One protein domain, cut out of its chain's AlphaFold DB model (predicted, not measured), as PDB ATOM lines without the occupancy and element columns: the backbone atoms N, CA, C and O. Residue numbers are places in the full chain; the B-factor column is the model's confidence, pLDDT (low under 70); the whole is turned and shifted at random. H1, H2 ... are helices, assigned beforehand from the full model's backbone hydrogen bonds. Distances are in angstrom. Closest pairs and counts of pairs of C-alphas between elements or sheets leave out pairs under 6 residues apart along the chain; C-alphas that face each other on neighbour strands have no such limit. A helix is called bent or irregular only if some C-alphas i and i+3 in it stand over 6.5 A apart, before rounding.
ATOM      1  N   GLU A  10     -31.696   8.335 -81.237       95.06
ATOM      2  CA  GLU A  10     -30.599   9.018 -81.928       95.06
ATOM      3  C   GLU A  10     -30.987   9.383 -83.361       95.06
ATOM      4  O   GLU A  10     -30.727  10.507 -83.787       95.06
ATOM      5  N   ILE A  11     -31.669   8.486 -84.082       93.56
ATOM      6  CA  ILE A  11     -32.195   8.759 -85.426       93.56
ATOM      7  C   ILE A  11     -33.157   9.952 -85.380       93.56
ATOM      8  O   ILE A  11     -32.988  10.899 -86.143       93.56
ATOM      9  N   ALA A  12     -34.109   9.965 -84.443       94.50
ATOM     10  CA  ALA A  12     -35.044  11.075 -84.279       94.50
ATOM     11  C   ALA A  12     -34.327  12.399 -83.953       94.50
ATOM     12  O   ALA A  12     -34.650  13.441 -84.525       94.50
ATOM     13  N   ALA A  13     -33.309  12.373 -83.088       96.38
ATOM     14  CA  ALA A  13     -32.516  13.560 -82.763       96.38
ATOM     15  C   ALA A  13     -31.728  14.087 -83.977       96.38
ATOM     16  O   ALA A  13     -31.646  15.301 -84.190       96.38
ATOM     17  N   ILE A  14     -31.176  13.187 -84.798       95.25
ATOM     18  CA  ILE A  14     -30.496  13.536 -86.050       95.25
ATOM     19  C   ILE A  14     -31.492  14.144 -87.040       95.25
ATOM     20  O   ILE A  14     -31.211  15.215 -87.581       95.25
ATOM     21  N   LYS A  15     -32.661  13.517 -87.233       96.12
ATOM     22  CA  LYS A  15     -33.737  14.033 -88.094       96.12
ATOM     23  C   LYS A  15     -34.154  15.439 -87.664       96.12
ATOM     24  O   LYS A  15     -34.117  16.348 -88.489       96.12
ATOM     25  N   ARG A  16     -34.411  15.658 -86.369       97.31
ATOM     26  CA  ARG A  16     -34.786  16.972 -85.814       97.31
ATOM     27  C   ARG A  16     -33.735  18.044 -86.061       97.31
ATOM     28  O   ARG A  16     -34.057  19.149 -86.504       97.31
ATOM     29  N   ARG A  17     -32.461  17.732 -85.801       97.50
ATOM     30  CA  ARG A  17     -31.357  18.660 -86.080       97.50
ATOM     31  C   ARG A  17     -31.265  18.966 -87.576       97.50
ATOM     32  O   ARG A  17     -31.077  20.124 -87.938       97.50
ATOM     33  N   CYS A  18     -31.398  17.955 -88.432       96.88
ATOM     34  CA  CYS A  18     -31.358  18.118 -89.883       96.88
ATOM     35  C   CYS A  18     -32.511  19.000 -90.383       96.88
ATOM     36  O   CYS A  18     -32.261  19.983 -91.077       96.88
ATOM     37  N   ALA A  19     -33.747  18.713 -89.968       96.81
ATOM     38  CA  ALA A  19     -34.932  19.480 -90.337       96.81
ATOM     39  C   ALA A  19     -34.818  20.953 -89.928       96.81
ATOM     40  O   ALA A  19     -35.083  21.841 -90.736       96.81
ATOM     41  N   THR A  20     -34.323  21.215 -88.714       97.19
ATOM     42  CA  THR A  20     -34.068  22.580 -88.226       97.19
ATOM     43  C   THR A  20     -33.050  23.307 -89.109       97.19
ATOM     44  O   THR A  20     -33.287  24.435 -89.537       97.19
ATOM     45  N   SER A  21     -31.931  22.652 -89.435       97.06
ATOM     46  CA  SER A  21     -30.899  23.233 -90.302       97.06
ATOM     47  C   SER A  21     -31.399  23.493 -91.724       97.06
ATOM     48  O   SER A  21     -31.076  24.529 -92.299       97.06
ATOM     49  N   LEU A  22     -32.197  22.583 -92.292       95.25
ATOM     50  CA  LEU A  22     -32.797  22.757 -93.617       95.25
ATOM     51  C   LEU A  22     -33.776  23.934 -93.629       95.25
ATOM     52  O   LEU A  22     -33.690  24.803 -94.493       95.25
ATOM     53  N   LEU A  23     -34.671  24.005 -92.645       94.75
ATOM     54  CA  LEU A  23     -35.659  25.076 -92.564       94.75
ATOM     55  C   LEU A  23     -35.013  26.457 -92.349       94.75
ATOM     56  O   LEU A  23     -35.557  27.458 -92.809       94.75
ATOM     57  N   ALA A  24     -33.840  26.514 -91.711       95.69
ATOM     58  CA  ALA A  24     -33.080  27.750 -91.525       95.69
ATOM     59  C   ALA A  24     -32.465  28.302 -92.825       95.69
ATOM     60  O   ALA A  24     -32.286  29.513 -92.944       95.69
ATOM     61  N   VAL A  25     -32.135  27.441 -93.798       95.00
ATOM     62  CA  VAL A  25     -31.512  27.859 -95.071       95.00
ATOM     63  C   VAL A  25     -32.512  28.009 -96.217       95.00
ATOM     64  O   VAL A  25     -32.225  28.688 -97.203       95.00
ATOM     65  N   ILE A  26     -33.689  27.392 -96.110       91.69
ATOM     66  CA  ILE A  26     -34.733  27.467 -97.133       91.69
ATOM     67  C   ILE A  26     -35.584  28.724 -96.894       91.69
ATOM     68  O   ILE A  26     -36.158  28.878 -95.816       91.69
ATOM     69  N   PRO A  27     -35.760  29.613 -97.893       93.38
ATOM     70  CA  PRO A  27     -36.679  30.738 -97.761       93.38
ATOM     71  C   PRO A  27     -38.086  30.269 -97.363       93.38
ATOM     72  O   PRO A  27     -38.633  29.349 -97.972       93.38
ATOM     73  N   ARG A  28     -38.719  30.937 -96.387       89.44
ATOM     74  CA  ARG A  28     -40.032  30.535 -95.828       89.44
ATOM     75  C   ARG A  28     -41.124  30.343 -96.892       89.44
ATOM     76  O   ARG A  28     -41.981  29.476 -96.764       89.44
ATOM     77  N   SER A  29     -41.100  31.117 -97.978       89.62
ATOM     78  CA  SER A  29     -42.033  30.962 -99.108       89.62
ATOM     79  C   SER A  29     -41.843  29.656 -99.888       89.62
ATOM     80  O   SER A  29     -42.812  29.117-100.417       89.62
ATOM     81  N   VAL A  30     -40.612  29.150 -99.961       92.50
ATOM     82  CA  VAL A  30     -40.267  27.873-100.592       92.50
ATOM     83  C   VAL A  30     -40.623  26.727 -99.653       92.50
ATOM     84  O   VAL A  30     -41.301  25.799-100.081       92.50
ATOM     85  N   ALA A  31     -40.267  26.833 -98.367       92.25
ATOM     86  CA  ALA A  31     -40.595  25.820 -97.364       92.25
ATOM     87  C   ALA A  31     -42.107  25.559 -97.285       92.25
ATOM     88  O   ALA A  31     -42.533  24.413 -97.365       92.25
ATOM     89  N   ARG A  32     -42.936  26.613 -97.257       90.88
ATOM     90  CA  ARG A  32     -44.403  26.470 -97.288       90.88
ATOM     91  C   ARG A  32     -44.931  25.771 -98.539       90.88
ATOM     92  O   ARG A  32     -45.882  25.009 -98.450       90.88
ATOM     93  N   LYS A  33     -44.339  26.015 -99.709       90.94
ATOM     94  CA  LYS A  33     -44.774  25.368-100.959       90.94
ATOM     95  C   LYS A  33     -44.349  23.904-101.045       90.94
ATOM     96  O   LYS A  33     -45.054  23.122-101.667       90.94
ATOM     97  N   LEU A  34     -43.193  23.564-100.482       88.94
ATOM     98  CA  LEU A  34     -42.630  22.215-100.553       88.94
ATOM     99  C   LEU A  34     -43.138  21.305 -99.431       88.94
ATOM    100  O   LEU A  34     -43.448  20.152 -99.695       88.94
ATOM    101  N   PHE A  35     -43.235  21.828 -98.208       91.06
ATOM    102  CA  PHE A  35     -43.544  21.064 -96.991       91.06
ATOM    103  C   PHE A  35     -44.851  21.503 -96.317       91.06
ATOM    104  O   PHE A  35     -45.381  20.795 -95.473       91.06
ATOM    105  N   GLY A  36     -45.371  22.685 -96.662       75.62
ATOM    106  CA  GLY A  36     -46.574  23.267 -96.057       75.62
ATOM    107  C   GLY A  36     -47.855  23.061 -96.866       75.62
ATOM    108  O   GLY A  36     -48.867  23.696 -96.573       75.62
ATOM    109  N   VAL A  37     -47.839  22.214 -97.900       65.62
ATOM    110  CA  VAL A  37     -49.056  21.925 -98.659       65.62
ATOM    111  C   VAL A  37     -49.843  20.830 -97.953       65.62
ATOM    112  O   VAL A  37     -49.584  19.640 -98.100       65.62
ATOM    113  N   VAL A  38     -50.898  21.266 -97.267       52.09
ATOM    114  CA  VAL A  38     -52.124  20.482 -97.142       52.09
ATOM    115  C   VAL A  38     -52.630  20.244 -98.569       52.09
ATOM    116  O   VAL A  38     -53.260  21.118 -99.162       52.09
ATOM    117  N   ALA A  80     -43.599  24.137 -86.361       92.50
ATOM    118  CA  ALA A  80     -43.743  22.749 -85.939       92.50
ATOM    119  C   ALA A  80     -44.259  21.838 -87.070       92.50
ATOM    120  O   ALA A  80     -43.745  20.727 -87.233       92.50
ATOM    121  N   HIS A  81     -45.220  22.308 -87.876       92.94
ATOM    122  CA  HIS A  81     -45.726  21.565 -89.036       92.94
ATOM    123  C   HIS A  81     -44.655  21.373 -90.110       92.94
ATOM    124  O   HIS A  81     -44.474  20.260 -90.599       92.94
ATOM    125  N   LEU A  82     -43.914  22.430 -90.457       94.38
ATOM    126  CA  LEU A  82     -42.850  22.350 -91.461       94.38
ATOM    127  C   LEU A  82     -41.736  21.397 -91.020       94.38
ATOM    128  O   LEU A  82     -41.254  20.605 -91.826       94.38
ATOM    129  N   LEU A  83     -41.348  21.436 -89.742       95.50
ATOM    130  CA  LEU A  83     -40.361  20.503 -89.198       95.50
ATOM    131  C   LEU A  83     -40.859  19.058 -89.260       95.50
ATOM    132  O   LEU A  83     -40.103  18.181 -89.666       95.50
ATOM    133  N   HIS A  84     -42.121  18.813 -88.902       94.81
ATOM    134  CA  HIS A  84     -42.706  17.477 -88.973       94.81
ATOM    135  C   HIS A  84     -42.737  16.934 -90.406       94.81
ATOM    136  O   HIS A  84     -42.302  15.809 -90.630       94.81
ATOM    137  N   ALA A  85     -43.156  17.747 -91.379       94.75
ATOM    138  CA  ALA A  85     -43.156  17.364 -92.789       94.75
ATOM    139  C   ALA A  85     -41.738  17.066 -93.310       94.75
ATOM    140  O   ALA A  85     -41.514  16.081 -94.009       94.75
ATOM    141  N   ILE A  86     -40.733  17.866 -92.936       95.31
ATOM    142  CA  ILE A  86     -39.344  17.573 -93.321       95.31
ATOM    143  C   ILE A  86     -38.876  16.251 -92.697       95.31
ATOM    144  O   ILE A  86     -38.203  15.464 -93.361       95.31
ATOM    145  N   GLU A  87     -39.210  15.990 -91.436       95.25
ATOM    146  CA  GLU A  87     -38.825  14.754 -90.755       95.25
ATOM    147  C   GLU A  87     -39.481  13.527 -91.383       95.25
ATOM    148  O   GLU A  87     -38.773  12.599 -91.774       95.25
ATOM    149  N   GLU A  88     -40.802  13.510 -91.488       92.56
ATOM    150  CA  GLU A  88     -41.544  12.295 -91.831       92.56
ATOM    151  C   GLU A  88     -41.748  12.115 -93.339       92.56
ATOM    152  O   GLU A  88     -41.707  10.993 -93.832       92.56
ATOM    153  N   ASP A  89     -41.896  13.195 -94.110       90.56
ATOM    154  CA  ASP A  89     -42.160  13.068 -95.550       90.56
ATOM    155  C   ASP A  89     -40.872  13.084 -96.376       90.56
ATOM    156  O   ASP A  89     -40.779  12.421 -97.410       90.56
ATOM    157  N   PHE A  90     -39.864  13.850 -95.945       92.12
ATOM    158  CA  PHE A  90     -38.625  14.019 -96.705       92.12
ATOM    159  C   PHE A  90     -37.476  13.161 -96.170       92.12
ATOM    160  O   PHE A  90     -36.855  12.418 -96.931       92.12
ATOM    161  N   LEU A  91     -37.168  13.246 -94.874       93.75
ATOM    162  CA  LEU A  91     -36.017  12.542 -94.306       93.75
ATOM    163  C   LEU A  91     -36.253  11.034 -94.160       93.75
ATOM    164  O   LEU A  91     -35.281  10.284 -94.229       93.75
ATOM    165  N   ASP A  92     -37.493  10.556 -94.036       91.81
ATOM    166  CA  ASP A  92     -37.746   9.106 -94.008       91.81
ATOM    167  C   ASP A  92     -37.517   8.411 -95.348       91.81
ATOM    168  O   ASP A  92     -37.095   7.255 -95.356       91.81
ATOM    169  N   LEU A  93     -37.654   9.113 -96.476       90.62
ATOM    170  CA  LEU A  93     -37.269   8.572 -97.786       90.62
ATOM    171  C   LEU A  93     -35.774   8.219 -97.843       90.62
ATOM    172  O   LEU A  93     -35.377   7.292 -98.543       90.62
ATOM    173  N   MET A  94     -34.944   8.942 -97.086       89.06
ATOM    174  CA  MET A  94     -33.500   8.701 -96.988       89.06
ATOM    175  C   MET A  94     -33.160   7.510 -96.080       89.06
ATOM    176  O   MET A  94     -32.047   6.983 -96.132       89.06
ATOM    177  N   SER A  95     -34.107   7.072 -95.246       87.00
ATOM    178  CA  SER A  95     -33.972   5.866 -94.424       87.00
ATOM    179  C   SER A  95     -34.260   4.586 -95.222       87.00
ATOM    180  O   SER A  95     -33.926   3.496 -94.758       87.00
ATOM    181  N   ASP A  96     -34.843   4.696 -96.422       90.19
ATOM    182  CA  ASP A  96     -35.125   3.565 -97.307       90.19
ATOM    183  C   ASP A  96     -33.881   3.172 -98.132       90.19
ATOM    184  O   ASP A  96     -33.361   3.927 -98.962       90.19
TER     185      ASP A  96
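Overview. This is residues 10 to 38 and 80 to 96 of the 142 residues of an uncharacterized protein of Penicillium oxalicum (strain 114-2 / CGMCC 5302) (UniProt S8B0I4). What does one see first? Two long helices of 16 residues each, H1 and H3, cross at a steep angle of 62 degrees, and the short helix H2 folds back after the far end of H1 and packs on residues 82 to 86 of H3. How is the printed part made up? It has 46 residues, with three named helices in the order H1, H2, H3 and no named strand: the class is all helix. How large and how dense is it? It is compact, with a radius of gyration of the C-alphas of 10.1 A. The C-alphas span 30 by 19 by 16 A, an outline only just elongated.

Along the chain. Where are the two longest helices? H1 holds residues 10 to 25, from C-alpha 10 at (-30.599, 9.018, -81.928), and is 23.0 A long from first to last C-alpha. H3 holds residues 80 to 95, is 21.3 A long, and has C-alpha 95 at (-33.972, 5.866, -94.424). H3 is neither bent nor irregular, but only just: C-alphas 89 and 92 are 6.1 A apart. Where is the third helix? H2 holds residues 28 to 35, is 10.2 A long, and has C-alpha 28 at (-40.032, 30.535, -95.828).

Arrangement. How does H1 stand to H3? They touch, and their closest C-alphas, those of Ala 19 and Leu 83, are 5.6 A apart. They run opposite ways at a steep tilt of 62 degrees. Where does H2 stand? H2 and H3 touch, H3 with residues 82 to 86 alone; their closest C-alphas, those of Phe 35 and Ala 85, are 5.6 A apart, and they run the same way at a steep tilt of 51 degrees. H1 and H2 are close but not clearly touching: their closest C-alphas, those of Leu 23 and Ala 31, are 6.9 A apart, and they run opposite ways at a steep tilt of 43 degrees. What do the backbone N and O atoms show? In H1 every O i to N i+4 pair is within hydrogen-bond range; in H2 it is 3 of 4 and in H3 7 of 12.

Size, cuts and confidence. How far does it reach? The two C-alphas farthest apart, those of Glu 10 and Ser 29, are 30.1 A apart. How are the helices linked? H1 to H2 is a tight link of 2 residues. The link from H2 to H3 runs across the cut, where residues 39 to 79 are not printed and C-alphas 38 and 80 are 14.2 A apart. How confident is the model? The mean pLDDT of the printed part is 91.6, and residues 37 to 38 are under 70.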